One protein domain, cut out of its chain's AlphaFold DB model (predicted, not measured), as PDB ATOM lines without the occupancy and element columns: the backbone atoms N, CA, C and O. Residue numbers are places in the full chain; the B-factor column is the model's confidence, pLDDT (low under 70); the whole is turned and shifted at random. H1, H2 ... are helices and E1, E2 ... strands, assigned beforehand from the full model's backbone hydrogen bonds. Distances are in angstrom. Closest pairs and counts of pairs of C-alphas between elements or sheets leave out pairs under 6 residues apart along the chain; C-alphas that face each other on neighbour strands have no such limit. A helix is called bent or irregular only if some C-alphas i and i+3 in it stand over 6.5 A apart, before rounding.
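Overview. This is residues 14 to 216 of the 454 residues of an uncharacterized protein of Prevotella copri DSM 18205 (UniProt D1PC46). A long bundle of four helices, H2, H3, the bent H4 and H7, has a small piece off each end: the strand hairpin E1 and E2 with short H1 at one end, and H6 set across H7 at the other. H2 and H4 run one way along the bundle, H3 and H7 the other way. The printed part has 203 residues, in the order H1, E1, E2, H2, H3, H4, H5, H6, H7, H8; the two strands make an antiparallel sheet, and the class is mostly helix. It is loose, with a radius of gyration of the C-alphas of 21.8 A, and elongated, spanning 64 by 37 by 26 A.

Arrangement. H1, residues 22 to 25, touches no helix. E1, residues 26 to 28, and E2, residues 35 to 37, form a hairpin, with N 27 and O 36 at 3.0 A and N 36 and O 27 at 2.9 A, within hydrogen-bond range. H2, residues 42 to 72, touches H3, residues 76 to 105, as a helical hairpin at a shallow tilt of 14 degrees, closest at the C-alphas of Ala 62 and Ile 82, 6.2 A. H4, residues 111 to 144, was assigned as one helix by its hydrogen bonds but is bent, with C-alphas 123 and 126 7.4 A apart; its arms are H4a, residues 111 to 123, and H4b, residues 126 to 144. H4a is irregular, with C-alphas 111 and 114 6.6 A apart. Residues 42 to 56 of H2 touch H4a, the same way, closest at the C-alphas of Lys 49 and Ile 119, 6.4 A. H5, residues 146 to 149, touches no helix. H6, residues 155 to 164, touches H7, residues 173 to 210, only just about perpendicular at 70.3 degrees, closest at the C-alphas of Ala 155 and Asp 177, 6.1 A. H7 touches H3 the same way at a shallow tilt of 25 degrees, the C-alphas of Phe 80 and Leu 188 being closest at 4.4 A. It touches H4b opposite ways, closest at the C-alphas of Gln 132 and Ile 196, 5.4 A. H2 and H7 are apart. H8, residues 212 to 215, only just touches H3, with 3 pairs of C-alphas within 8 A, the closest being those of Tyr 105 and Thr 212, 6.0 A. Every O i to N i+4 pair is within hydrogen-bond range in H2, H3, H6 and H7, against 8 of 9 in H4a and 13 of 15 in H4b; H1, H5 and H8 are too short for such a pair.

Along the chain. C-alpha 22 of H1 is at (33.649, 2.691, 25.900). H2 measures 45.7 A, H3 42.4 A, H4a 19.5 A, H4b 27.6 A and H7 54.2 A; H8 ends with C-alpha 215 at (16.379, -2.295, 25.967).

Size, cuts and confidence. The C-alphas of Ile 108 and Asp 172, 65.0 A apart, are the two farthest apart. The printed part has no cut, and no link is long. Mean pLDDT of the printed part is 88.5; residues 71 to 74, 143 and 145 to 154 are under 70.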
ATOM      1  N   ASN A  14      20.117  -9.747  28.057       80.69
ATOM      2  CA  ASN A  14      20.216  -8.278  28.001       80.69
ATOM      3  C   ASN A  14      20.776  -7.601  29.257       80.69
ATOM      4  O   ASN A  14      21.513  -6.620  29.164       80.69
ATOM      5  N   SER A  15      20.407  -8.098  30.437       82.50
ATOM      6  CA  SER A  15      20.877  -7.570  31.724       82.50
ATOM      7  C   SER A  15      22.403  -7.627  31.873       82.50
ATOM      8  O   SER A  15      22.980  -6.805  32.582       82.50
ATOM      9  N   LEU A  16      23.059  -8.548  31.159       86.56
ATOM     10  CA  LEU A  16      24.508  -8.747  31.162       86.56
ATOM     11  C   LEU A  16      25.240  -7.868  30.137       86.56
ATOM     12  O   LEU A  16      26.468  -7.860  30.120       86.56
ATOM     13  N   LEU A  17      24.512  -7.155  29.272       90.62
ATOM     14  CA  LEU A  17      25.075  -6.418  28.136       90.62
ATOM     15  C   LEU A  17      25.226  -4.913  28.383       90.62
ATOM     16  O   LEU A  17      25.588  -4.182  27.465       90.62
ATOM     17  N   LYS A  18      24.940  -4.430  29.595       92.19
ATOM     18  CA  LYS A  18      24.901  -2.994  29.890       92.19
ATOM     19  C   LYS A  18      26.228  -2.287  29.622       92.19
ATOM     20  O   LYS A  18      27.281  -2.747  30.051       92.19
ATOM     21  N   ILE A  19      26.138  -1.137  28.953       93.69
ATOM     22  CA  ILE A  19      27.283  -0.292  28.603       93.69
ATOM     23  C   ILE A  19      27.321   0.902  29.560       93.69
ATOM     24  O   ILE A  19      26.378   1.683  29.671       93.69
ATOM     25  N   SER A  20      28.430   1.053  30.269       93.31
ATOM     26  CA  SER A  20      28.688   2.183  31.165       93.31
ATOM     27  C   SER A  20      29.787   3.103  30.634       93.31
ATOM     28  O   SER A  20      29.808   4.295  30.945       93.31
ATOM     29  N   SER A  21      30.680   2.549  29.813       93.88
ATOM     30  CA  SER A  21      31.834   3.218  29.229       93.88
ATOM     31  C   SER A  21      32.216   2.595  27.886       93.88
ATOM     32  O   SER A  21      31.743   1.517  27.529       93.88
ATOM     33  N   GLU A  22      33.113   3.249  27.147       92.50
ATOM     34  CA  GLU A  22      33.649   2.691  25.900       92.50
ATOM     35  C   GLU A  22      34.377   1.353  26.110       92.50
ATOM     36  O   GLU A  22      34.377   0.524  25.206       92.50
ATOM     37  N   GLU A  23      34.950   1.099  27.294       91.69
ATOM     38  CA  GLU A  23      35.625  -0.172  27.606       91.69
ATOM     39  C   GLU A  23      34.685  -1.382  27.487       91.69
ATOM     40  O   GLU A  23      35.126  -2.477  27.131       91.69
ATOM     41  N   ASP A  24      33.383  -1.173  27.704       92.56
ATOM     42  CA  ASP A  24      32.355  -2.213  27.608       92.56
ATOM     43  C   ASP A  24      32.040  -2.598  26.146       92.56
ATOM     44  O   ASP A  24      31.410  -3.625  25.887       92.56
ATOM     45  N   LEU A  25      32.502  -1.804  25.168       93.56
ATOM     46  CA  LEU A  25      32.330  -2.080  23.737       93.56
ATOM     47  C   LEU A  25      33.317  -3.130  23.214       93.56
ATOM     48  O   LEU A  25      33.115  -3.692  22.132       93.56
ATOM     49  N   PHE A  26      34.402  -3.386  23.941       91.88
ATOM     50  CA  PHE A  26      35.478  -4.239  23.464       91.88
ATOM     51  C   PHE A  26      35.300  -5.693  23.892       91.88
ATOM     52  O   PHE A  26      34.844  -6.019  24.989       91.88
ATOM     53  N   VAL A  27      35.734  -6.594  23.015       85.62
ATOM     54  CA  VAL A  27      35.944  -8.001  23.349       85.62
ATOM     55  C   VAL A  27      37.442  -8.251  23.363       85.62
ATOM     56  O   VAL A  27      38.137  -7.925  22.400       85.62
ATOM     57  N   GLU A  28      37.938  -8.781  24.476       85.31
ATOM     58  CA  GLU A  28      39.320  -9.226  24.588       85.31
ATOM     59  C   GLU A  28      39.471 -10.575  23.889       85.31
ATOM     60  O   GLU A  28      38.730 -11.521  24.152       85.31
ATOM     61  N   ASP A  29      40.411 -10.638  22.956       79.38
ATOM     62  CA  ASP A  29      40.791 -11.880  22.303       79.38
ATOM     63  C   ASP A  29      41.582 -12.749  23.295       79.38
ATOM     64  O   ASP A  29      42.665 -12.364  23.730       79.38
ATOM     65  N   GLU A  30      41.051 -13.923  23.649       76.88
ATOM     66  CA  GLU A  30      41.627 -14.806  24.680       76.88
ATOM     67  C   GLU A  30      43.060 -15.274  24.369       76.88
ATOM     68  O   GLU A  30      43.798 -15.663  25.273       76.88
ATOM     69  N   VAL A  31      43.470 -15.247  23.096       80.12
ATOM     70  CA  VAL A  31      44.788 -15.723  22.653       80.12
ATOM     71  C   VAL A  31      45.819 -14.599  22.675       80.12
ATOM     72  O   VAL A  31      46.978 -14.814  23.029       80.12
ATOM     73  N   THR A  32      45.417 -13.397  22.270       83.38
ATOM     74  CA  THR A  32      46.320 -12.254  22.078       83.38
ATOM     75  C   THR A  32      46.231 -11.211  23.192       83.38
ATOM     76  O   THR A  32      47.110 -10.356  23.277       83.38
ATOM     77  N   GLY A  33      45.189 -11.255  24.029       84.12
ATOM     78  CA  GLY A  33      44.874 -10.230  25.031       84.12
ATOM     79  C   GLY A  33      44.471  -8.882  24.420       84.12
ATOM     80  O   GLY A  33      44.401  -7.868  25.112       84.12
ATOM     81  N   VAL A  34      44.255  -8.822  23.100       88.38
ATOM     82  CA  VAL A  34      43.947  -7.572  22.402       88.38
ATOM     83  C   VAL A  34      42.448  -7.316  22.463       88.38
ATOM     84  O   VAL A  34      41.648  -8.091  21.942       88.38
ATOM     85  N   LYS A  35      42.074  -6.179  23.047       88.06
ATOM     86  CA  LYS A  35      40.709  -5.649  23.029       88.06
ATOM     87  C   LYS A  35      40.356  -5.106  21.645       88.06
ATOM     88  O   LYS A  35      41.061  -4.247  21.115       88.06
ATOM     89  N   LYS A  36      39.259  -5.592  21.056       89.81
ATOM     90  CA  LYS A  36      38.762  -5.138  19.747       89.81
ATOM     91  C   LYS A  36      37.272  -4.836  19.780       89.81
ATOM     92  O   LYS A  36      36.483  -5.607  20.323       89.81
ATOM     93  N   TYR A  37      36.894  -3.734  19.140       92.81
ATOM     94  CA  TYR A  37      35.502  -3.442  18.829       92.81
ATOM     95  C   TYR A  37      35.078  -4.273  17.617       92.81
ATOM     96  O   TYR A  37      35.662  -4.147  16.541       92.81
ATOM     97  N   THR A  38      34.097  -5.157  17.806       91.38
ATOM     98  CA  THR A  38      33.633  -6.089  16.766       91.38
ATOM     99  C   THR A  38      32.106  -6.035  16.679       91.38
ATOM    100  O   THR A  38      31.437  -6.914  17.230       91.38
ATOM    101  N   PRO A  39      31.536  -4.990  16.051       93.25
ATOM    102  CA  PRO A  39      30.096  -4.889  15.872       93.25
ATOM    103  C   PRO A  39      29.599  -5.949  14.890       93.25
ATOM    104  O   PRO A  39      30.376  -6.619  14.209       93.25
ATOM    105  N   VAL A  40      28.280  -6.083  14.818       94.69
ATOM    106  CA  VAL A  40      27.628  -6.952  13.836       94.69
ATOM    107  C   VAL A  40      27.902  -6.495  12.396       94.69
ATOM    108  O   VAL A  40      27.953  -5.299  12.104       94.69
ATOM    109  N   THR A  41      28.080  -7.466  11.501       94.31
ATOM    110  CA  THR A  41      28.400  -7.279  10.079       94.31
ATOM    111  C   THR A  41      27.550  -8.191   9.191       94.31
ATOM    112  O   THR A  41      26.976  -9.178   9.654       94.31
ATOM    113  N   THR A  42      27.571  -7.966   7.875       93.94
ATOM    114  CA  THR A  42      26.975  -8.885   6.884       93.94
ATOM    115  C   THR A  42      27.520 -10.319   6.987       93.94
ATOM    116  O   THR A  42      26.817 -11.285   6.683       93.94
ATOM    117  N   THR A  43      28.766 -10.495   7.444       95.62
ATOM    118  CA  THR A  43      29.347 -11.833   7.659       95.62
ATOM    119  C   THR A  43      28.608 -12.584   8.764       95.62
ATOM    120  O   THR A  43      28.371 -13.786   8.628       95.62
ATOM    121  N   ASP A  44      28.202 -11.880   9.822       96.62
ATOM    122  CA  ASP A  44      27.447 -12.455  10.934       96.62
ATOM    123  C   ASP A  44      26.035 -12.868  10.500       96.62
ATOM    124  O   ASP A  44      25.580 -13.936  10.900       96.62
ATOM    125  N   VAL A  45      25.379 -12.105   9.614       96.19
ATOM    126  CA  VAL A  45      24.092 -12.499   9.000       96.19
ATOM    127  C   VAL A  45      24.238 -13.809   8.224       96.19
ATOM    128  O   VAL A  45      23.473 -14.759   8.414       96.19
ATOM    129  N   GLY A  46      25.273 -13.903   7.384       97.00
ATOM    130  CA  GLY A  46      25.569 -15.122   6.635       97.00
ATOM    131  C   GLY A  46      25.915 -16.314   7.535       97.00
ATOM    132  O   GLY A  46      25.573 -17.451   7.205       97.00
ATOM    133  N   GLN A  47      26.579 -16.076   8.669       97.56
ATOM    134  CA  GLN A  47      26.842 -17.112   9.665       97.56
ATOM    135  C   GLN A  47      25.560 -17.544  10.377       97.56
ATOM    136  O   GLN A  47      25.304 -18.742  10.435       97.56
ATOM    137  N   PHE A  48      24.722 -16.602  10.812       98.00
ATOM    138  CA  PHE A  48      23.456 -16.894  11.482       98.00
ATOM    139  C   PHE A  48      22.562 -17.769  10.614       98.00
ATOM    140  O   PHE A  48      22.031 -18.768  11.088       98.00
ATOM    141  N   LYS A  49      22.480 -17.469   9.312       98.06
ATOM    142  CA  LYS A  49      21.766 -18.311   8.349       98.06
ATOM    143  C   LYS A  49      22.274 -19.755   8.332       98.06
ATOM    144  O   LYS A  49      21.468 -20.680   8.354       98.06
ATOM    145  N   ARG A  50      23.596 -19.964   8.307       98.00
ATOM    146  CA  ARG A  50      24.189 -21.315   8.303       98.00
ATOM    147  C   ARG A  50      23.908 -22.066   9.601       98.00
ATOM    148  O   ARG A  50      23.522 -23.229   9.537       98.00
ATOM    149  N   GLU A  51      24.070 -21.406  10.745       98.12
ATOM    150  CA  GLU A  51      23.792 -22.001  12.059       98.12
ATOM    151  C   GLU A  51      22.299 -22.333  12.217       98.12
ATOM    152  O   GLU A  51      21.940 -23.411  12.688       98.12
ATOM    153  N   ALA A  52      21.412 -21.455  11.740       97.88
ATOM    154  CA  ALA A  52      19.970 -21.678  11.732       97.88
ATOM    155  C   ALA A  52      19.570 -22.870  10.845       97.88
ATOM    156  O   ALA A  52      18.807 -23.740  11.267       97.88
ATOM    157  N   GLU A  53      20.109 -22.952   9.626       98.12
ATOM    158  CA  GLU A  53      19.879 -24.081   8.717       98.12
ATOM    159  C   GLU A  53      20.445 -25.399   9.268       98.12
ATOM    160  O   GLU A  53      19.858 -26.461   9.045       98.12
ATOM    161  N   HIS A  54      21.581 -25.348   9.970       97.69
ATOM    162  CA  HIS A  54      22.164 -26.504  10.645       97.69
ATOM    163  C   HIS A  54      21.245 -27.001  11.762       97.69
ATOM    164  O   HIS A  54      20.799 -28.148  11.719       97.69
ATOM    165  N   LEU A  55      20.866 -26.123  12.696       98.19
ATOM    166  CA  LEU A  55      19.971 -26.480  13.794       98.19
ATOM    167  C   LEU A  55      18.619 -27.002  13.283       98.19
ATOM    168  O   LEU A  55      18.094 -27.984  13.807       98.19
ATOM    169  N   TYR A  56      18.071 -26.399  12.224       98.25
ATOM    170  CA  TYR A  56      16.859 -26.901  11.578       98.25
ATOM    171  C   TYR A  56      17.006 -28.370  11.153       98.25
ATOM    172  O   TYR A  56      16.116 -29.178  11.428       98.25
ATOM    173  N   LYS A  57      18.121 -28.734  10.503       98.00
ATOM    174  CA  LYS A  57      18.380 -30.111  10.051       98.00
ATOM    175  C   LYS A  57      18.504 -31.075  11.224       98.00
ATOM    176  O   LYS A  57      17.887 -32.137  11.169       98.00
ATOM    177  N   GLU A  58      19.210 -30.687  12.283       97.94
ATOM    178  CA  GLU A  58      19.346 -31.499  13.499       97.94
ATOM    179  C   GLU A  58      17.986 -31.748  14.170       97.94
ATOM    180  O   GLU A  58      17.651 -32.880  14.525       97.94
ATOM    181  N   ILE A  59      17.128 -30.725  14.248       97.88
ATOM    182  CA  ILE A  59      15.776 -30.895  14.793       97.88
ATOM    183  C   ILE A  59      14.918 -31.796  13.890       97.88
ATOM    184  O   ILE A  59      14.184 -32.648  14.398       97.88
ATOM    185  N   GLN A  60      14.978 -31.652  12.559       97.62
ATOM    186  CA  GLN A  60      14.239 -32.556  11.665       97.62
ATOM    187  C   GLN A  60      14.741 -33.998  11.776       97.62
ATOM    188  O   GLN A  60      13.922 -34.916  11.815       97.62
ATOM    189  N   HIS A  61      16.055 -34.196  11.896       96.25
ATOM    190  CA  HIS A  61      16.639 -35.513  12.116       96.25
ATOM    191  C   HIS A  61      16.090 -36.150  13.399       96.25
ATOM    192  O   HIS A  61      15.518 -37.240  13.338       96.25
ATOM    193  N   ALA A  62      16.131 -35.428  14.524       95.94
ATOM    194  CA  ALA A  62      15.561 -35.889  15.788       95.94
ATOM    195  C   ALA A  62      14.067 -36.239  15.656       95.94
ATOM    196  O   ALA A  62      13.615 -37.285  16.131       95.94
ATOM    197  N   LYS A  63      13.285 -35.408  14.951       95.56
ATOM    198  CA  LYS A  63      11.859 -35.669  14.689       95.56
ATOM    199  C   LYS A  63      11.630 -36.957  13.902       95.56
ATOM    200  O   LYS A  63      10.693 -37.698  14.211       95.56
ATOM    201  N   ASP A  64      12.436 -37.225  12.885       93.75
ATOM    202  CA  ASP A  64      12.308 -38.444  12.089       93.75
ATOM    203  C   ASP A  64      12.757 -39.683  12.870       93.75
ATOM    204  O   ASP A  64      12.094 -40.725  12.803       93.75
ATOM    205  N   GLU A  65      13.789 -39.560  13.709       92.00
ATOM    206  CA  GLU A  65      14.187 -40.622  14.633       92.00
ATOM    207  C   GLU A  65      13.095 -40.936  15.668       92.00
ATOM    208  O   GLU A  65      12.819 -42.112  15.935       92.00
ATOM    209  N   PHE A  66      12.402 -39.922  16.199       90.69
ATOM    210  CA  PHE A  66      11.251 -40.135  17.081       90.69
ATOM    211  C   PHE A  66      10.138 -40.925  16.388       90.69
ATOM    212  O   PHE A  66       9.652 -41.911  16.947       90.69
ATOM    213  N   LYS A  67       9.760 -40.552  15.157       88.75
ATOM    214  CA  LYS A  67       8.730 -41.274  14.385       88.75
ATOM    215  C   LYS A  67       9.127 -42.729  14.139       88.75
ATOM    216  O   LYS A  67       8.311 -43.635  14.317       88.75
ATOM    217  N   TRP A  68      10.378 -42.965  13.747       85.75
ATOM    218  CA  TRP A  68      10.896 -44.309  13.499       85.75
ATOM    219  C   TRP A  68      10.877 -45.181  14.759       85.75
ATOM    220  O   TRP A  68      10.505 -46.356  14.702       85.75
ATOM    221  N   ASN A  69      11.250 -44.612  15.906       81.56
ATOM    222  CA  ASN A  69      11.284 -45.336  17.174       81.56
ATOM    223  C   ASN A  69       9.885 -45.611  17.735       81.56
ATOM    224  O   ASN A  69       9.679 -46.690  18.295       81.56
ATOM    225  N   ALA A  70       8.922 -44.710  17.520       77.06
ATOM    226  CA  ALA A  70       7.518 -44.939  17.849       77.06
ATOM    227  C   ALA A  70       6.942 -46.139  17.074       77.06
ATOM    228  O   ALA A  70       6.315 -47.009  17.671       77.06
ATOM    229  N   GLY A  71       7.227 -46.246  15.770       68.12
ATOM    230  CA  GLY A  71       6.759 -47.362  14.935       68.12
ATOM    231  C   GLY A  71       7.418 -48.718  15.233       68.12
ATOM    232  O   GLY A  71       6.875 -49.754  14.859       68.12
ATOM    233  N   LYS A  72       8.581 -48.732  15.898       67.69
ATOM    234  CA  LYS A  72       9.335 -49.955  16.240       67.69
ATOM    235  C   LYS A  72       9.308 -50.327  17.723       67.69
ATOM    236  O   LYS A  72       9.964 -51.300  18.086       67.69
ATOM    237  N   HIS A  73       8.600 -49.567  18.565       62.75
ATOM    238  CA  HIS A  73       8.595 -49.729  20.026       62.75
ATOM    239  C   HIS A  73      10.010 -49.850  20.625       62.75
ATOM    240  O   HIS A  73      10.270 -50.704  21.472       62.75
ATOM    241  N   LYS A  74      10.964 -49.026  20.166       64.88
ATOM    242  CA  LYS A  74      12.307 -49.041  20.766       64.88
ATOM    243  C   LYS A  74      12.238 -48.516  22.208       64.88
ATOM    244  O   LYS A  74      11.517 -47.556  22.474       64.88
ATOM    245  N   GLY A  75      12.980 -49.153  23.118       73.44
ATOM    246  CA  GLY A  75      13.006 -48.807  24.546       73.44
ATOM    247  C   GLY A  75      13.522 -47.389  24.833       73.44
ATOM    248  O   GLY A  75      14.079 -46.723  23.954       73.44
ATOM    249  N   LEU A  76      13.369 -46.939  26.084       81.19
ATOM    250  CA  LEU A  76      13.663 -45.561  26.523       81.19
ATOM    251  C   LEU A  76      15.079 -45.072  26.179       81.19
ATOM    252  O   LEU A  76      15.273 -43.885  25.932       81.19
ATOM    253  N   THR A  77      16.055 -45.980  26.096       82.12
ATOM    254  CA  THR A  77      17.452 -45.667  25.754       82.12
ATOM    255  C   THR A  77      17.583 -44.922  24.427       82.12
ATOM    256  O   THR A  77      18.409 -44.023  24.312       82.12
ATOM    257  N   CYS A  78      16.752 -45.237  23.428       85.50
ATOM    258  CA  CYS A  78      16.798 -44.529  22.148       85.50
ATOM    259  C   CYS A  78      16.318 -43.082  22.281       85.50
ATOM    260  O   CYS A  78      16.973 -42.182  21.770       85.50
ATOM    261  N   TYR A  79      15.211 -42.844  22.988       88.88
ATOM    262  CA  TYR A  79      14.722 -41.484  23.222       88.88
ATOM    263  C   TYR A  79      15.708 -40.667  24.049       88.88
ATOM    264  O   TYR A  79      15.928 -39.502  23.731       88.88
ATOM    265  N   PHE A  80      16.330 -41.284  25.061       89.06
ATOM    266  CA  PHE A  80      17.358 -40.634  25.866       89.06
ATOM    267  C   PHE A  80      18.501 -40.111  24.991       89.06
ATOM    268  O   PHE A  80      18.801 -38.926  25.049       89.06
ATOM    269  N   HIS A  81      19.079 -40.955  24.132       89.94
ATOM    270  CA  HIS A  81      20.192 -40.538  23.276       89.94
ATOM    271  C   HIS A  81      19.814 -39.449  22.265       89.94
ATOM    272  O   HIS A  81      20.609 -38.539  22.044       89.94
ATOM    273  N   ILE A  82      18.607 -39.503  21.692       93.69
ATOM    274  CA  ILE A  82      18.148 -38.467  20.754       93.69
ATOM    275  C   ILE A  82      18.021 -37.123  21.469       93.69
ATOM    276  O   ILE A  82      18.544 -36.122  20.987       93.69
ATOM    277  N   TYR A  83      17.358 -37.093  22.630       95.44
ATOM    278  CA  TYR A  83      17.212 -35.854  23.393       95.44
ATOM    279  C   TYR A  83      18.538 -35.352  23.953       95.44
ATOM    280  O   TYR A  83      18.733 -34.147  24.011       95.44
ATOM    281  N   GLN A  84      19.453 -36.245  24.328       94.00
ATOM    282  CA  GLN A  84      20.786 -35.864  24.780       94.00
ATOM    283  C   GLN A  84      21.567 -35.140  23.673       94.00
ATOM    284  O   GLN A  84      22.089 -34.060  23.919       94.00
ATOM    285  N   ASN A  85      21.598 -35.695  22.455       95.00
ATOM    286  CA  ASN A  85      22.256 -35.049  21.315       95.00
ATOM    287  C   ASN A  85      21.562 -33.727  20.947       95.00
ATOM    288  O   ASN A  85      22.200 -32.691  20.796       95.00
ATOM    289  N   LEU A  86      20.228 -33.727  20.880       96.81
ATOM    290  CA  LEU A  86      19.470 -32.521  20.563       96.81
ATOM    291  C   LEU A  86      19.684 -31.400  21.595       96.81
ATOM    292  O   LEU A  86      19.799 -30.237  21.211       96.81
ATOM    293  N   ALA A  87      19.740 -31.730  22.888       94.88
ATOM    294  CA  ALA A  87      20.019 -30.761  23.943       94.88
ATOM    295  C   ALA A  87      21.410 -30.131  23.773       94.88
ATOM    296  O   ALA A  87      21.536 -28.918  23.905       94.88
ATOM    297  N   GLU A  88      22.421 -30.921  23.400       95.19
ATOM    298  CA  GLU A  88      23.769 -30.426  23.089       95.19
ATOM    299  C   GLU A  88      23.746 -29.430  21.916       95.19
ATOM    300  O   GLU A  88      24.213 -28.300  22.067       95.19
ATOM    301  N   GLN A  89      23.089 -29.783  20.803       97.50
ATOM    302  CA  GLN A  89      22.948 -28.900  19.632       97.50
ATOM    303  C   GLN A  89      22.228 -27.584  19.966       97.50
ATOM    304  O   GLN A  89      22.643 -26.504  19.539       97.50
ATOM    305  N   LEU A  90      21.143 -27.652  20.744       98.00
ATOM    306  CA  LEU A  90      20.392 -26.471  21.173       98.00
ATOM    307  C   LEU A  90      21.225 -25.581  22.100       98.00
ATOM    308  O   LEU A  90      21.194 -24.357  21.971       98.00
ATOM    309  N   THR A  91      21.966 -26.177  23.031       96.50
ATOM    310  CA  THR A  91      22.803 -25.443  23.984       96.50
ATOM    311  C   THR A  91      23.955 -24.732  23.278       96.50
ATOM    312  O   THR A  91      24.243 -23.576  23.592       96.50
ATOM    313  N   ASP A  92      24.582 -25.365  22.287       97.06
ATOM    314  CA  ASP A  92      25.626 -24.718  21.490       97.06
ATOM    315  C   ASP A  92      25.070 -23.590  20.614       97.06
ATOM    316  O   ASP A  92      25.658 -22.505  20.563       97.06
ATOM    317  N   PHE A  93      23.885 -23.774  20.026       97.81
ATOM    318  CA  PHE A  93      23.210 -22.694  19.310       97.81
ATOM    319  C   PHE A  93      22.836 -21.525  20.235       97.81
ATOM    320  O   PHE A  93      23.011 -20.367  19.863       97.81
ATOM    321  N   LEU A  94      22.384 -21.789  21.466       96.12
ATOM    322  CA  LEU A  94      22.088 -20.740  22.447       96.12
ATOM    323  C   LEU A  94      23.336 -19.913  22.798       96.12
ATOM    324  O   LEU A  94      23.271 -18.684  22.817       96.12
ATOM    325  N   LYS A  95      24.494 -20.558  23.003       95.50
ATOM    326  CA  LYS A  95      25.772 -19.845  23.209       95.50
ATOM    327  C   LYS A  95      26.119 -18.959  22.011       95.50
ATOM    328  O   LYS A  95      26.613 -17.843  22.182       95.50
ATOM    329  N   TYR A  96      25.852 -19.441  20.799       96.75
ATOM    330  CA  TYR A  96      26.029 -18.648  19.589       96.75
ATOM    331  C   TYR A  96      25.089 -17.429  19.553       96.75
ATOM    332  O   TYR A  96      25.559 -16.321  19.284       96.75
ATOM    333  N   ILE A  97      23.808 -17.586  19.916       95.94
ATOM    334  CA  ILE A  97      22.858 -16.466  20.054       95.94
ATOM    335  C   ILE A  97      23.384 -15.413  21.030       95.94
ATOM    336  O   ILE A  97      23.339 -14.229  20.713       95.94
ATOM    337  N   HIS A  98      23.934 -15.813  22.178       93.94
ATOM    338  CA  HIS A  98      24.532 -14.881  23.143       93.94
ATOM    339  C   HIS A  98      25.698 -14.091  22.543       93.94
ATOM    340  O   HIS A  98      25.749 -12.865  22.664       93.94
ATOM    341  N   SER A  99      26.602 -14.768  21.829       93.00
ATOM    342  CA  SER A  99      27.716 -14.114  21.131       93.00
ATOM    343  C   SER A  99      27.226 -13.097  20.094       93.00
ATOM    344  O   SER A  99      27.696 -11.956  20.065       93.00
ATOM    345  N   LEU A 100      26.239 -13.481  19.279       94.94
ATOM    346  CA  LEU A 100      25.645 -12.607  18.272       94.94
ATOM    347  C   LEU A 100      24.922 -11.416  18.913       94.94
ATOM    348  O   LEU A 100      25.094 -10.279  18.475       94.94
ATOM    349  N   HIS A 101      24.166 -11.659  19.983       93.31
ATOM    350  CA  HIS A 101      23.442 -10.628  20.712       93.31
ATOM    351  C   HIS A 101      24.399  -9.566  21.249       93.31
ATOM    352  O   HIS A 101      24.163  -8.380  21.044       93.31
ATOM    353  N   LYS A 102      25.544  -9.960  21.824       92.19
ATOM    354  CA  LYS A 102      26.566  -8.998  22.254       92.19
ATOM    355  C   LYS A 102      27.011  -8.080  21.107       92.19
ATOM    356  O   LYS A 102      27.070  -6.868  21.297       92.19
ATOM    357  N   LYS A 103      27.264  -8.626  19.909       93.81
ATOM    358  CA  LYS A 103      27.657  -7.834  18.725       93.81
ATOM    359  C   LYS A 103      26.564  -6.872  18.256       93.81
ATOM    360  O   LYS A 103      26.863  -5.738  17.880       93.81
ATOM    361  N   VAL A 104      25.305  -7.310  18.273       93.50
ATOM    362  CA  VAL A 104      24.145  -6.467  17.932       93.50
ATOM    363  C   VAL A 104      23.947  -5.368  18.983       93.50
ATOM    364  O   VAL A 104      23.658  -4.219  18.633       93.50
ATOM    365  N   TYR A 105      24.172  -5.684  20.261       93.38
ATOM    366  CA  TYR A 105      24.035  -4.754  21.381       93.38
ATOM    367  C   TYR A 105      25.031  -3.600  21.336       93.38
ATOM    368  O   TYR A 105      24.639  -2.467  21.598       93.38
ATOM    369  N   ILE A 106      26.270  -3.841  20.914       93.50
ATOM    370  CA  ILE A 106      27.301  -2.797  20.783       93.50
ATOM    371  C   ILE A 106      27.288  -2.075  19.424       93.50
ATOM    372  O   ILE A 106      28.207  -1.319  19.123       93.50
ATOM    373  N   SER A 107      26.285  -2.316  18.574       92.56
ATOM    374  CA  SER A 107      26.159  -1.708  17.242       92.56
ATOM    375  C   SER A 107      25.084  -0.616  17.203       92.56
ATOM    376  O   SER A 107      24.126  -0.643  17.981       92.56
ATOM    377  N   ILE A 108      25.212   0.337  16.275       91.38
ATOM    378  CA  ILE A 108      24.139   1.277  15.893       91.38
ATOM    379  C   ILE A 108      23.431   0.877  14.593       91.38
ATOM    380  O   ILE A 108      22.358   1.390  14.309       91.38
ATOM    381  N   TYR A 109      23.965  -0.089  13.844       90.94
ATOM    382  CA  TYR A 109      23.455  -0.488  12.529       90.94
ATOM    383  C   TYR A 109      22.211  -1.359  12.671       90.94
ATOM    384  O   TYR A 109      22.308  -2.515  13.085       90.94
ATOM    385  N   LYS A 110      21.046  -0.783  12.379       89.44
ATOM    386  CA  LYS A 110      19.746  -1.463  12.472       89.44
ATOM    387  C   LYS A 110      19.417  -2.288  11.225       89.44
ATOM    388  O   LYS A 110      18.658  -3.242  11.308       89.44
ATOM    389  N   SER A 111      20.055  -1.966  10.098       88.44
ATOM    390  CA  SER A 111      19.887  -2.653   8.806       88.44
ATOM    391  C   SER A 111      19.947  -4.184   8.877       88.44
ATOM    392  O   SER A 111      19.254  -4.848   8.113       88.44
ATOM    393  N   TYR A 112      20.714  -4.753   9.811       91.19
ATOM    394  CA  TYR A 112      20.828  -6.203   9.977       91.19
ATOM    395  C   TYR A 112      19.689  -6.843  10.788       91.19
ATOM    396  O   TYR A 112      19.476  -8.051  10.681       91.19
ATOM    397  N   ASP A 113      18.963  -6.076  11.607       90.38
ATOM    398  CA  ASP A 113      17.969  -6.606  12.551       90.38
ATOM    399  C   ASP A 113      16.825  -7.316  11.804       90.38
ATOM    400  O   ASP A 113      16.435  -8.431  12.165       90.38
ATOM    401  N   ASP A 114      16.342  -6.712  10.714       90.62
ATOM    402  CA  ASP A 114      15.272  -7.268   9.879       90.62
ATOM    403  C   ASP A 114      15.737  -8.537   9.136       90.62
ATOM    404  O   ASP A 114      14.962  -9.484   8.983       90.62
ATOM    405  N   GLU A 115      17.010  -8.603   8.727       93.12
ATOM    406  CA  GLU A 115      17.587  -9.793   8.089       93.12
ATOM    407  C   GLU A 115      17.655 -10.976   9.062       93.12
ATOM    408  O   GLU A 115      17.243 -12.089   8.718       93.12
ATOM    409  N   PHE A 116      18.127 -10.746  10.294       95.50
ATOM    410  CA  PHE A 116      18.130 -11.781  11.329       95.50
ATOM    411  C   PHE A 116      16.713 -12.266  11.623       95.50
ATOM    412  O   PHE A 116      16.479 -13.476  11.676       95.50
ATOM    413  N   MET A 117      15.767 -11.338  11.801       94.81
ATOM    414  CA  MET A 117      14.380 -11.676  12.111       94.81
ATOM    415  C   MET A 117      13.732 -12.489  10.988       94.81
ATOM    416  O   MET A 117      13.083 -13.498  11.267       94.81
ATOM    417  N   GLY A 118      13.968 -12.110   9.729       95.81
ATOM    418  CA  GLY A 118      13.511 -12.870   8.566       95.81
ATOM    419  C   GLY A 118      14.028 -14.309   8.580       95.81
ATOM    420  O   GLY A 118      13.239 -15.248   8.498       95.81
ATOM    421  N   ILE A 119      15.336 -14.505   8.786       96.88
ATOM    422  CA  ILE A 119      15.936 -15.848   8.870       96.88
ATOM    423  C   ILE A 119      15.328 -16.657  10.024       96.88
ATOM    424  O   ILE A 119      15.009 -17.833   9.850       96.88
ATOM    425  N   TYR A 120      15.169 -16.056  11.204       97.19
ATOM    426  CA  TYR A 120      14.615 -16.751  12.363       97.19
ATOM    427  C   TYR A 120      13.176 -17.212  12.125       97.19
ATOM    428  O   TYR A 120      12.875 -18.386  12.358       97.19
ATOM    429  N   THR A 121      12.303 -16.330  11.637       95.94
ATOM    430  CA  THR A 121      10.901 -16.676  11.374       95.94
ATOM    431  C   THR A 121      10.777 -17.715  10.264       95.94
ATOM    432  O   THR A 121      10.022 -18.679  10.414       95.94
ATOM    433  N   ASP A 122      11.561 -17.585   9.192       96.19
ATOM    434  CA  ASP A 122      11.478 -18.490   8.044       96.19
ATOM    435  C   ASP A 122      12.050 -19.885   8.342       96.19
ATOM    436  O   ASP A 122      11.524 -20.892   7.860       96.19
ATOM    437  N   VAL A 123      13.133 -19.963   9.124       96.06
ATOM    438  CA  VAL A 123      13.894 -21.207   9.321       96.06
ATOM    439  C   VAL A 123      13.617 -21.853  10.676       96.06
ATOM    440  O   VAL A 123      13.426 -23.068  10.744       96.06
ATOM    441  N   LEU A 124      13.609 -21.079  11.763       96.75
ATOM    442  CA  LEU A 124      13.716 -21.614  13.125       96.75
ATOM    443  C   LEU A 124      12.411 -21.593  13.916       96.75
ATOM    444  O   LEU A 124      12.100 -22.577  14.585       96.75
ATOM    445  N   GLU A 125      11.639 -20.513  13.846       95.62
ATOM    446  CA  GLU A 125      10.513 -20.263  14.753       95.62
ATOM    447  C   GLU A 125       9.543 -21.449  14.820       95.62
ATOM    448  O   GLU A 125       9.266 -22.000  15.891       95.62
ATOM    449  N   LYS A 126       9.085 -21.913  13.654       96.00
ATOM    450  CA  LYS A 126       8.144 -23.030  13.570       96.00
ATOM    451  C   LYS A 126       8.755 -24.344  14.057       96.00
ATOM    452  O   LYS A 126       8.103 -25.088  14.788       96.00
ATOM    453  N   VAL A 127       9.993 -24.653  13.664       96.75
ATOM    454  CA  VAL A 127      10.622 -25.936  14.019       96.75
ATOM    455  C   VAL A 127      10.943 -26.009  15.516       96.75
ATOM    456  O   VAL A 127      10.766 -27.070  16.118       96.75
ATOM    457  N   LEU A 128      11.307 -24.879  16.133       97.69
ATOM    458  CA  LEU A 128      11.523 -24.740  17.575       97.69
ATOM    459  C   LEU A 128      10.215 -24.937  18.361       97.69
ATOM    460  O   LEU A 128      10.172 -25.702  19.327       97.69
ATOM    461  N   GLN A 129       9.112 -24.329  17.922       95.88
ATOM    462  CA  GLN A 129       7.798 -24.541  18.545       95.88
ATOM    463  C   GLN A 129       7.322 -25.999  18.422       95.88
ATOM    464  O   GLN A 129       6.783 -26.578  19.375       95.88
ATOM    465  N   GLU A 130       7.540 -26.620  17.260       96.62
ATOM    466  CA  GLU A 130       7.194 -28.022  17.019       96.62
ATOM    467  C   GLU A 130       7.971 -28.963  17.946       96.62
ATOM    468  O   GLU A 130       7.361 -29.808  18.607       96.62
ATOM    469  N   ILE A 131       9.298 -28.818  18.033       96.88
ATOM    470  CA  ILE A 131      10.124 -29.693  18.872       96.88
ATOM    471  C   ILE A 131       9.845 -29.492  20.358       96.88
ATOM    472  O   ILE A 131       9.763 -30.473  21.094       96.88
ATOM    473  N   GLN A 132       9.582 -28.259  20.794       95.75
ATOM    474  CA  GLN A 132       9.162 -27.991  22.167       95.75
ATOM    475  C   GLN A 132       7.837 -28.692  22.493       95.75
ATOM    476  O   GLN A 132       7.680 -29.274  23.567       95.75
ATOM    477  N   THR A 133       6.884 -28.680  21.558       95.88
ATOM    478  CA  THR A 133       5.602 -29.380  21.719       95.88
ATOM    479  C   THR A 133       5.792 -30.896  21.793       95.88
ATOM    480  O   THR A 133       5.152 -31.556  22.612       95.88
ATOM    481  N   ILE A 134       6.675 -31.458  20.961       95.06
ATOM    482  CA  ILE A 134       7.020 -32.887  20.989       95.06
ATOM    483  C   ILE A 134       7.682 -33.254  22.321       95.06
ATOM    484  O   ILE A 134       7.267 -34.226  22.950       95.06
ATOM    485  N   ALA A 135       8.644 -32.455  22.787       94.25
ATOM    486  CA  ALA A 135       9.334 -32.672  24.053       94.25
ATOM    487  C   ALA A 135       8.369 -32.657  25.244       94.25
ATOM    488  O   ALA A 135       8.397 -33.578  26.056       94.25
ATOM    489  N   ARG A 136       7.437 -31.694  25.312       93.56
ATOM    490  CA  ARG A 136       6.394 -31.676  26.357       93.56
ATOM    491  C   ARG A 136       5.543 -32.945  26.333       93.56
ATOM    492  O   ARG A 136       5.421 -33.617  27.349       93.56
ATOM    493  N   LYS A 137       5.052 -33.345  25.153       91.75
ATOM    494  CA  LYS A 137       4.273 -34.587  25.004       91.75
ATOM    495  C   LYS A 137       5.058 -35.827  25.428       91.75
ATOM    496  O   LYS A 137       4.492 -36.717  26.049       91.75
ATOM    497  N   HIS A 138       6.341 -35.907  25.079       90.69
ATOM    498  CA  HIS A 138       7.202 -37.021  25.475       90.69
ATOM    499  C   HIS A 138       7.485 -37.016  26.980       90.69
ATOM    500  O   HIS A 138       7.528 -38.091  27.569       90.69
ATOM    501  N   SER A 139       7.620 -35.842  27.601       87.44
ATOM    502  CA  SER A 139       7.756 -35.702  29.054       87.44
ATOM    503  C   SER A 139       6.536 -36.232  29.799       87.44
ATOM    504  O   SER A 139       6.706 -36.911  30.804       87.44
ATOM    505  N   ASP A 140       5.330 -35.979  29.297       84.12
ATOM    506  CA  ASP A 140       4.106 -36.483  29.927       84.12
ATOM    507  C   ASP A 140       3.924 -37.989  29.656       84.12
ATOM    508  O   ASP A 140       3.694 -38.785  30.559       84.12
ATOM    509  N   TYR A 141       4.078 -38.413  28.398       80.62
ATOM    510  CA  TYR A 141       3.718 -39.765  27.963       80.62
ATOM    511  C   TYR A 141       4.766 -40.844  28.271       80.62
ATOM    512  O   TYR A 141       4.403 -41.962  28.643       80.62
ATOM    513  N   LEU A 142       6.059 -40.571  28.053       77.88
ATOM    514  CA  LEU A 142       7.101 -41.603  28.176       77.88
ATOM    515  C   LEU A 142       7.403 -41.941  29.638       77.88
ATOM    516  O   LEU A 142       7.739 -43.091  29.921       77.88
ATOM    517  N   LEU A 143       7.250 -40.971  30.544       68.81
ATOM    518  CA  LEU A 143       7.453 -41.166  31.981       68.81
ATOM    519  C   LEU A 143       6.299 -41.965  32.614       68.81
ATOM    520  O   LEU A 143       6.537 -42.822  33.459       68.81
ATOM    521  N   ASP A 144       5.063 -41.787  32.138       70.06
ATOM    522  CA  ASP A 144       3.906 -42.568  32.603       70.06
ATOM    523  C   ASP A 144       3.937 -44.034  32.131       70.06
ATOM    524  O   ASP A 144       3.342 -44.920  32.751       70.06
ATOM    525  N   LYS A 145       4.645 -44.318  31.032       67.12
ATOM    526  CA  LYS A 145       4.723 -45.646  30.396       67.12
ATOM    527  C   LYS A 145       6.072 -46.334  30.559       67.12
ATOM    528  O   LYS A 145       6.392 -47.255  29.803       67.12
ATOM    529  N   GLU A 146       6.850 -45.960  31.569       65.62
ATOM    530  CA  GLU A 146       8.153 -46.578  31.847       65.62
ATOM    531  C   GLU A 146       8.091 -48.109  31.956       65.62
ATOM    532  O   GLU A 146       9.010 -48.790  31.506       65.62
ATOM    533  N   ALA A 147       6.993 -48.678  32.467       62.22
ATOM    534  CA  ALA A 147       6.801 -50.129  32.545       62.22
ATOM    535  C   ALA A 147       6.635 -50.809  31.166       62.22
ATOM    536  O   ALA A 147       7.031 -51.963  31.005       62.22
ATOM    537  N   GLU A 148       6.087 -50.105  30.167       61.56
ATOM    538  CA  GLU A 148       5.905 -50.602  28.792       61.56
ATOM    539  C   GLU A 148       7.208 -50.504  27.976       61.56
ATOM    540  O   GLU A 148       7.516 -51.393  27.183       61.56
ATOM    541  N   TYR A 149       8.000 -49.448  28.197       59.88
ATOM    542  CA  TYR A 149       9.267 -49.191  27.492       59.88
ATOM    543  C   TYR A 149      10.519 -49.643  28.265       59.88
ATOM    544  O   TYR A 149      11.641 -49.486  27.773       59.88
ATOM    545  N   GLY A 150      10.340 -50.204  29.465       53.75
ATOM    546  CA  GLY A 150      11.393 -50.540  30.431       53.75
ATOM    547  C   GLY A 150      12.256 -51.751  30.076       53.75
ATOM    548  O   GLY A 150      13.205 -52.068  30.794       53.75
ATOM    549  N   GLN A 151      11.982 -52.436  28.964       58.56
ATOM    550  CA  GLN A 151      12.948 -53.382  28.415       58.56
ATOM    551  C   GLN A 151      14.062 -52.589  27.733       58.56
ATOM    552  O   GLN A 151      13.820 -51.905  26.741       58.56
ATOM    553  N   ILE A 152      15.287 -52.701  28.251       67.31
ATOM    554  CA  ILE A 152      16.487 -52.194  27.586       67.31
ATOM    555  C   ILE A 152      17.198 -53.394  26.948       67.31
ATOM    556  O   ILE A 152      17.955 -54.088  27.631       67.31
ATOM    557  N   PRO A 153      16.972 -53.688  25.652       63.78
ATOM    558  CA  PRO A 153      17.446 -54.931  25.037       63.78
ATOM    559  C   PRO A 153      18.976 -55.078  25.069       63.78
ATOM    560  O   PRO A 153      19.500 -56.188  25.024       63.78
ATOM    561  N   SER A 154      19.699 -53.959  25.175       68.69
ATOM    562  CA  SER A 154      21.159 -53.901  25.248       68.69
ATOM    563  C   SER A 154      21.733 -54.115  26.653       68.69
ATOM    564  O   SER A 154      22.922 -54.408  26.753       68.69
ATOM    565  N   ALA A 155      20.940 -54.022  27.730       76.75
ATOM    566  CA  ALA A 155      21.456 -54.010  29.105       76.75
ATOM    567  C   ALA A 155      22.296 -55.255  29.428       76.75
ATOM    568  O   ALA A 155      23.387 -55.152  29.987       76.75
ATOM    569  N   LYS A 156      21.837 -56.438  29.002       80.69
ATOM    570  CA  LYS A 156      22.563 -57.700  29.210       80.69
ATOM    571  C   LYS A 156      23.877 -57.754  28.436       80.69
ATOM    572  O   LYS A 156      24.887 -58.197  28.973       80.69
ATOM    573  N   ALA A 157      23.881 -57.279  27.193       82.00
ATOM    574  CA  ALA A 157      25.092 -57.228  26.380       82.00
ATOM    575  C   ALA A 157      26.124 -56.243  26.958       82.00
ATOM    576  O   ALA A 157      27.314 -56.553  26.979       82.00
ATOM    577  N   ILE A 158      25.669 -55.095  27.474       83.06
ATOM    578  CA  ILE A 158      26.520 -54.094  28.132       83.06
ATOM    579  C   ILE A 158      27.118 -54.668  29.422       83.06
ATOM    580  O   ILE A 158      28.324 -54.570  29.622       83.06
ATOM    581  N   PHE A 159      26.318 -55.332  30.259       84.06
ATOM    582  CA  PHE A 159      26.798 -55.965  31.492       84.06
ATOM    583  C   PHE A 159      27.923 -56.982  31.239       84.06
ATOM    584  O   PHE A 159      28.964 -56.940  31.897       84.06
ATOM    585  N   GLU A 160      27.752 -57.858  30.243       86.12
ATOM    586  CA  GLU A 160      28.781 -58.836  29.861       86.12
ATOM    587  C   GLU A 160      30.053 -58.164  29.317       86.12
ATOM    588  O   GLU A 160      31.170 -58.598  29.610       86.12
ATOM    589  N   GLN A 161      29.913 -57.067  28.566       85.50
ATOM    590  CA  GLN A 161      31.062 -56.277  28.117       85.50
ATOM    591  C   GLN A 161      31.793 -55.610  29.285       85.50
ATOM    592  O   GLN A 161      33.020 -55.690  29.341       85.50
ATOM    593  N   CYS A 162      31.076 -55.015  30.241       84.94
ATOM    594  CA  CYS A 162      31.680 -54.423  31.431       84.94
ATOM    595  C   CYS A 162      32.459 -55.468  32.239       84.94
ATOM    596  O   CYS A 162      33.606 -55.216  32.613       84.94
ATOM    597  N   LYS A 163      31.904 -56.679  32.414       85.38
ATOM    598  CA  LYS A 163      32.616 -57.807  33.038       85.38
ATOM    599  C   LYS A 163      33.888 -58.178  32.281       85.38
ATOM    600  O   LYS A 163      34.942 -58.338  32.896       85.38
ATOM    601  N   LYS A 164      33.818 -58.270  30.950       89.06
ATOM    602  CA  LYS A 164      34.975 -58.581  30.096       89.06
ATOM    603  C   LYS A 164      36.072 -57.514  30.183       89.06
ATOM    604  O   LYS A 164      37.253 -57.853  30.183       89.06
ATOM    605  N   LEU A 165      35.684 -56.243  30.276       88.50
ATOM    606  CA  LEU A 165      36.586 -55.091  30.369       88.50
ATOM    607  C   LEU A 165      37.015 -54.762  31.809       88.50
ATOM    608  O   LEU A 165      37.770 -53.815  32.007       88.50
ATOM    609  N   LYS A 166      36.571 -55.541  32.808       83.94
ATOM    610  CA  LYS A 166      36.809 -55.301  34.244       83.94
ATOM    611  C   LYS A 166      36.357 -53.905  34.713       83.94
ATOM    612  O   LYS A 166      36.943 -53.338  35.632       83.94
ATOM    613  N   VAL A 167      35.310 -53.366  34.089       83.75
ATOM    614  CA  VAL A 167      34.652 -52.120  34.504       83.75
ATOM    615  C   VAL A 167      33.656 -52.447  35.625       83.75
ATOM    616  O   VAL A 167      32.919 -53.428  35.491       83.75
ATOM    617  N   PRO A 168      33.596 -51.665  36.720       79.81
ATOM    618  CA  PRO A 168      32.614 -51.880  37.782       79.81
ATOM    619  C   PRO A 168      31.176 -51.844  37.236       79.81
ATOM    620  O   PRO A 168      30.745 -50.827  36.701       79.81
ATOM    621  N   ALA A 169      30.434 -52.948  37.370       75.19
ATOM    622  CA  ALA A 169      29.056 -53.088  36.871       75.19
ATOM    623  C   ALA A 169      28.090 -53.702  37.903       75.19
ATOM    624  O   ALA A 169      26.993 -54.116  37.544       75.19
ATOM    625  N   GLY A 170      28.485 -53.760  39.177       75.62
ATOM    626  CA  GLY A 170      27.736 -54.449  40.231       75.62
ATOM    627  C   GLY A 170      27.985 -55.961  40.267       75.62
ATOM    628  O   GLY A 170      28.659 -56.521  39.396       75.62
ATOM    629  N   ASP A 171      27.456 -56.609  41.305       76.88
ATOM    630  CA  ASP A 171      27.718 -58.023  41.596       76.88
ATOM    631  C   ASP A 171      26.906 -58.965  40.684       76.88
ATOM    632  O   ASP A 171      27.396 -60.023  40.268       76.88
ATOM    633  N   ASP A 172      25.692 -58.558  40.290       84.94
ATOM    634  CA  ASP A 172      24.799 -59.336  39.432       84.94
ATOM    635  C   ASP A 172      24.039 -58.505  38.376       84.94
ATOM    636  O   ASP A 172      23.993 -57.273  38.396       84.94
ATOM    637  N   PHE A 173      23.480 -59.208  37.383       83.38
ATOM    638  CA  PHE A 173      22.755 -58.581  36.275       83.38
ATOM    639  C   PHE A 173      21.449 -57.893  36.716       83.38
ATOM    640  O   PHE A 173      21.213 -56.783  36.248       83.38
ATOM    641  N   PRO A 174      20.597 -58.477  37.586       84.62
ATOM    642  CA  PRO A 174      19.377 -57.809  38.048       84.62
ATOM    643  C   PRO A 174      19.627 -56.447  38.700       84.62
ATOM    644  O   PRO A 174      18.896 -55.490  38.421       84.62
ATOM    645  N   GLN A 175      20.669 -56.335  39.528       82.44
ATOM    646  CA  GLN A 175      21.043 -55.071  40.148       82.44
ATOM    647  C   GLN A 175      21.551 -54.069  39.103       82.44
ATOM    648  O   GLN A 175      21.101 -52.921  39.090       82.44
ATOM    649  N   PHE A 176      22.417 -54.503  38.178       84.75
ATOM    650  CA  PHE A 176      22.875 -53.671  37.059       84.75
ATOM    651  C   PHE A 176      21.714 -53.157  36.197       84.75
ATOM    652  O   PHE A 176      21.633 -51.967  35.912       84.75
ATOM    653  N   ASP A 177      20.800 -54.041  35.805       82.06
ATOM    654  CA  ASP A 177      19.654 -53.751  34.943       82.06
ATOM    655  C   ASP A 177      18.691 -52.749  35.602       82.06
ATOM    656  O   ASP A 177      18.211 -51.817  34.958       82.06
ATOM    657  N   SER A 178      18.474 -52.871  36.918       81.81
ATOM    658  CA  SER A 178      17.729 -51.885  37.711       81.81
ATOM    659  C   SER A 178      18.413 -50.512  37.731       81.81
ATOM    660  O   SER A 178      17.788 -49.498  37.413       81.81
ATOM    661  N   HIS A 179      19.714 -50.461  38.040       82.81
ATOM    662  CA  HIS A 179      20.469 -49.205  38.059       82.81
ATOM    663  C   HIS A 179      20.537 -48.544  36.680       82.81
ATOM    664  O   HIS A 179      20.378 -47.328  36.572       82.81
ATOM    665  N   TYR A 180      20.722 -49.333  35.623       81.44
ATOM    666  CA  TYR A 180      20.795 -48.837  34.256       81.44
ATOM    667  C   TYR A 180      19.446 -48.296  33.765       81.44
ATOM    668  O   TYR A 180      19.410 -47.232  33.150       81.44
ATOM    669  N   ARG A 181      18.324 -48.950  34.106       80.50
ATOM    670  CA  ARG A 181      16.977 -48.403  33.865       80.50
ATOM    671  C   ARG A 181      16.775 -47.047  34.532       80.50
ATOM    672  O   ARG A 181      16.352 -46.108  33.863       80.50
ATOM    673  N   ASN A 182      17.123 -46.937  35.814       83.75
ATOM    674  CA  ASN A 182      17.000 -45.679  36.554       83.75
ATOM    675  C   ASN A 182      17.882 -44.577  35.953       83.75
ATOM    676  O   ASN A 182      17.439 -43.438  35.835       83.75
ATOM    677  N   PHE A 183      19.105 -44.916  35.529       84.88
ATOM    678  CA  PHE A 183      19.998 -43.989  34.838       84.88
ATOM    679  C   PHE A 183      19.383 -43.465  33.533       84.88
ATOM    680  O   PHE A 183      19.351 -42.257  33.316       84.88
ATOM    681  N   VAL A 184      18.848 -44.356  32.691       85.12
ATOM    682  CA  VAL A 184      18.228 -43.980  31.408       85.12
ATOM    683  C   VAL A 184      16.968 -43.135  31.610       85.12
ATOM    684  O   VAL A 184      16.809 -42.131  30.923       85.12
ATOM    685  N   SER A 185      16.089 -43.505  32.546       85.00
ATOM    686  CA  SER A 185      14.874 -42.734  32.855       85.00
ATOM    687  C   SER A 185      15.217 -41.329  33.365       85.00
ATOM    688  O   SER A 185      14.742 -40.333  32.813       85.00
ATOM    689  N   MET A 186      16.109 -41.225  34.358       87.31
ATOM    690  CA  MET A 186      16.518 -39.931  34.905       87.31
ATOM    691  C   MET A 186      17.212 -39.072  33.845       87.31
ATOM    692  O   MET A 186      16.896 -37.892  33.711       87.31
ATOM    693  N   GLY A 187      18.110 -39.670  33.057       89.06
ATOM    694  CA  GLY A 187      18.788 -38.994  31.956       89.06
ATOM    695  C   GLY A 187      17.811 -38.472  30.903       89.06
ATOM    696  O   GLY A 187      17.917 -37.321  30.488       89.06
ATOM    697  N   LEU A 188      16.812 -39.274  30.519       90.44
ATOM    698  CA  LEU A 188      15.760 -38.858  29.590       90.44
ATOM    699  C   LEU A 188      14.950 -37.686  30.149       90.44
ATOM    700  O   LEU A 188      14.724 -36.707  29.439       90.44
ATOM    701  N   LYS A 189      14.542 -37.758  31.420       90.19
ATOM    702  CA  LYS A 189      13.805 -36.679  32.087       90.19
ATOM    703  C   LYS A 189      14.601 -35.373  32.095       90.19
ATOM    704  O   LYS A 189      14.045 -34.320  31.794       90.19
ATOM    705  N   MET A 190      15.894 -35.442  32.417       91.88
ATOM    706  CA  MET A 190      16.784 -34.280  32.400       91.88
ATOM    707  C   MET A 190      16.941 -33.714  30.986       91.88
ATOM    708  O   MET A 190      16.727 -32.522  30.800       91.88
ATOM    709  N   ALA A 191      17.214 -34.559  29.989       93.38
ATOM    710  CA  ALA A 191      17.401 -34.126  28.603       93.38
ATOM    711  C   ALA A 191      16.129 -33.495  28.003       93.38
ATOM    712  O   ALA A 191      16.203 -32.518  27.258       93.38
ATOM    713  N   LEU A 192      14.948 -34.009  28.357       94.38
ATOM    714  CA  LEU A 192      13.658 -33.417  27.988       94.38
ATOM    715  C   LEU A 192      13.458 -32.034  28.615       94.38
ATOM    716  O   LEU A 192      13.077 -31.092  27.918       94.38
ATOM    717  N   ALA A 193      13.717 -31.914  29.919       92.88
ATOM    718  CA  ALA A 193      13.611 -30.645  30.631       92.88
ATOM    719  C   ALA A 193      14.589 -29.605  30.064       92.88
ATOM    720  O   ALA A 193      14.192 -28.466  29.810       92.88
ATOM    721  N   GLU A 194      15.830 -30.016  29.800       94.25
ATOM    722  CA  GLU A 194      16.857 -29.192  29.165       94.25
ATOM    723  C   GLU A 194      16.416 -28.749  27.769       94.25
ATOM    724  O   GLU A 194      16.365 -27.555  27.507       94.25
ATOM    725  N   THR A 195      15.954 -29.667  26.915       96.44
ATOM    726  CA  THR A 195      15.436 -29.338  25.574       96.44
ATOM    727  C   THR A 195      14.331 -28.273  25.633       96.44
ATOM    728  O   THR A 195      14.377 -27.281  24.907       96.44
ATOM    729  N   ILE A 196      13.330 -28.444  26.506       95.12
ATOM    730  CA  ILE A 196      12.212 -27.492  26.639       95.12
ATOM    731  C   ILE A 196      12.709 -26.124  27.121       95.12
ATOM    732  O   ILE A 196      12.281 -25.091  26.588       95.12
ATOM    733  N   SER A 197      13.589 -26.118  28.124       95.50
ATOM    734  CA  SER A 197      14.165 -24.903  28.703       95.50
ATOM    735  C   SER A 197      15.028 -24.158  27.685       95.50
ATOM    736  O   SER A 197      14.819 -22.966  27.470       95.50
ATOM    737  N   THR A 198      15.935 -24.854  26.999       96.00
ATOM    738  CA  THR A 198      16.857 -24.264  26.024       96.00
ATOM    739  C   THR A 198      16.115 -23.721  24.809       96.00
ATOM    740  O   THR A 198      16.402 -22.607  24.388       96.00
ATOM    741  N   VAL A 199      15.088 -24.410  24.292       97.38
ATOM    742  CA  VAL A 199      14.246 -23.836  23.224       97.38
ATOM    743  C   VAL A 199      13.543 -22.560  23.691       97.38
ATOM    744  O   VAL A 199      13.487 -21.583  22.949       97.38
ATOM    745  N   THR A 200      13.032 -22.539  24.928       95.00
ATOM    746  CA  THR A 200      12.402 -21.329  25.488       95.00
ATOM    747  C   THR A 200      13.402 -20.176  25.562       95.00
ATOM    748  O   THR A 200      13.067 -19.063  25.162       95.00
ATOM    749  N   ALA A 201      14.626 -20.455  26.021       94.19
ATOM    750  CA  ALA A 201      15.705 -19.479  26.101       94.19
ATOM    751  C   ALA A 201      16.112 -18.962  24.714       94.19
ATOM    752  O   ALA A 201      16.158 -17.755  24.528       94.19
ATOM    753  N   ILE A 202      16.297 -19.838  23.717       95.69
ATOM    754  CA  ILE A 202      16.616 -19.435  22.335       95.69
ATOM    755  C   ILE A 202      15.564 -18.461  21.797       95.69
ATOM    756  O   ILE A 202      15.918 -17.397  21.294       95.69
ATOM    757  N   CYS A 203      14.276 -18.791  21.928       94.06
ATOM    758  CA  CYS A 203      13.199 -17.921  21.455       94.06
ATOM    759  C   CYS A 203      13.201 -16.566  22.182       94.06
ATOM    760  O   CYS A 203      13.075 -15.519  21.546       94.06
ATOM    761  N   ALA A 204      13.341 -16.570  23.510       92.19
ATOM    762  CA  ALA A 204      13.325 -15.351  24.316       92.19
ATOM    763  C   ALA A 204      14.550 -14.457  24.059       92.19
ATOM    764  O   ALA A 204      14.405 -13.242  23.908       92.19
ATOM    765  N   ASP A 205      15.739 -15.050  23.975       92.56
ATOM    766  CA  ASP A 205      17.000 -14.337  23.779       92.56
ATOM    767  C   ASP A 205      17.129 -13.813  22.347       92.56
ATOM    768  O   ASP A 205      17.641 -12.713  22.146       92.56
ATOM    769  N   PHE A 206      16.596 -14.530  21.351       93.38
ATOM    770  CA  PHE A 206      16.542 -14.031  19.978       93.38
ATOM    771  C   PHE A 206      15.576 -12.845  19.830       93.38
ATOM    772  O   PHE A 206      15.917 -11.826  19.231       93.38
ATOM    773  N   LEU A 207      14.378 -12.926  20.422       91.44
ATOM    774  CA  LEU A 207      13.445 -11.792  20.425       91.44
ATOM    775  C   LEU A 207      14.029 -10.578  21.156       91.44
ATOM    776  O   LEU A 207      13.779  -9.438  20.764       91.44
ATOM    777  N   ALA A 208      14.807 -10.816  22.211       90.12
ATOM    778  CA  ALA A 208      15.535  -9.773  22.910       90.12
ATOM    779  C   ALA A 208      16.642  -9.147  22.055       90.12
ATOM    780  O   ALA A 208      16.724  -7.921  22.017       90.12
ATOM    781  N   LEU A 209      17.399  -9.964  21.316       91.62
ATOM    782  CA  LEU A 209      18.389  -9.517  20.336       91.62
ATOM    783  C   LEU A 209      17.757  -8.579  19.308       91.62
ATOM    784  O   LEU A 209      18.222  -7.451  19.159       91.62
ATOM    785  N   TYR A 210      16.658  -8.985  18.671       89.19
ATOM    786  CA  TYR A 210      15.947  -8.147  17.698       89.19
ATOM    787  C   TYR A 210      15.426  -6.837  18.314       89.19
ATOM    788  O   TYR A 210      15.394  -5.784  17.682       89.19
ATOM    789  N   ARG A 211      15.042  -6.872  19.592       87.25
ATOM    790  CA  ARG A 211      14.531  -5.712  20.336       87.25
ATOM    791  C   ARG A 211      15.611  -4.951  21.101       87.25
ATOM    792  O   ARG A 211      15.267  -4.065  21.879       87.25
ATOM    793  N   THR A 212      16.894  -5.235  20.877       85.62
ATOM    794  CA  THR A 212      18.044  -4.625  21.572       85.62
ATOM    795  C   THR A 212      17.895  -3.112  21.748       85.62
ATOM    796  O   THR A 212      18.143  -2.575  22.826       85.62
ATOM    797  N   ARG A 213      17.460  -2.405  20.697       77.69
ATOM    798  CA  ARG A 213      17.324  -0.937  20.700       77.69
ATOM    799  C   ARG A 213      16.220  -0.408  21.624       77.69
ATOM    800  O   ARG A 213      16.251   0.765  21.966       77.69
ATOM    801  N   LEU A 214      15.266  -1.247  22.031       79.88
ATOM    802  CA  LEU A 214      14.265  -0.914  23.051       79.88
ATOM    803  C   LEU A 214      14.815  -1.091  24.474       79.88
ATOM    804  O   LEU A 214      14.362  -0.412  25.388       79.88
ATOM    805  N   PHE A 215      15.773  -2.004  24.663       81.75
ATOM    806  CA  PHE A 215      16.379  -2.295  25.967       81.75
ATOM    807  C   PHE A 215      17.587  -1.415  26.293       81.75
ATOM    808  O   PHE A 215      17.939  -1.241  27.466       81.75
ATOM    809  N   ARG A 216      18.242  -0.892  25.257       87.81
ATOM    810  CA  ARG A 216      19.358   0.039  25.374       87.81
ATOM    811  C   ARG A 216      18.852   1.428  25.767       87.81
ATOM    812  O   ARG A 216      17.876   1.916  25.208       87.81
TER     813      ARG A 216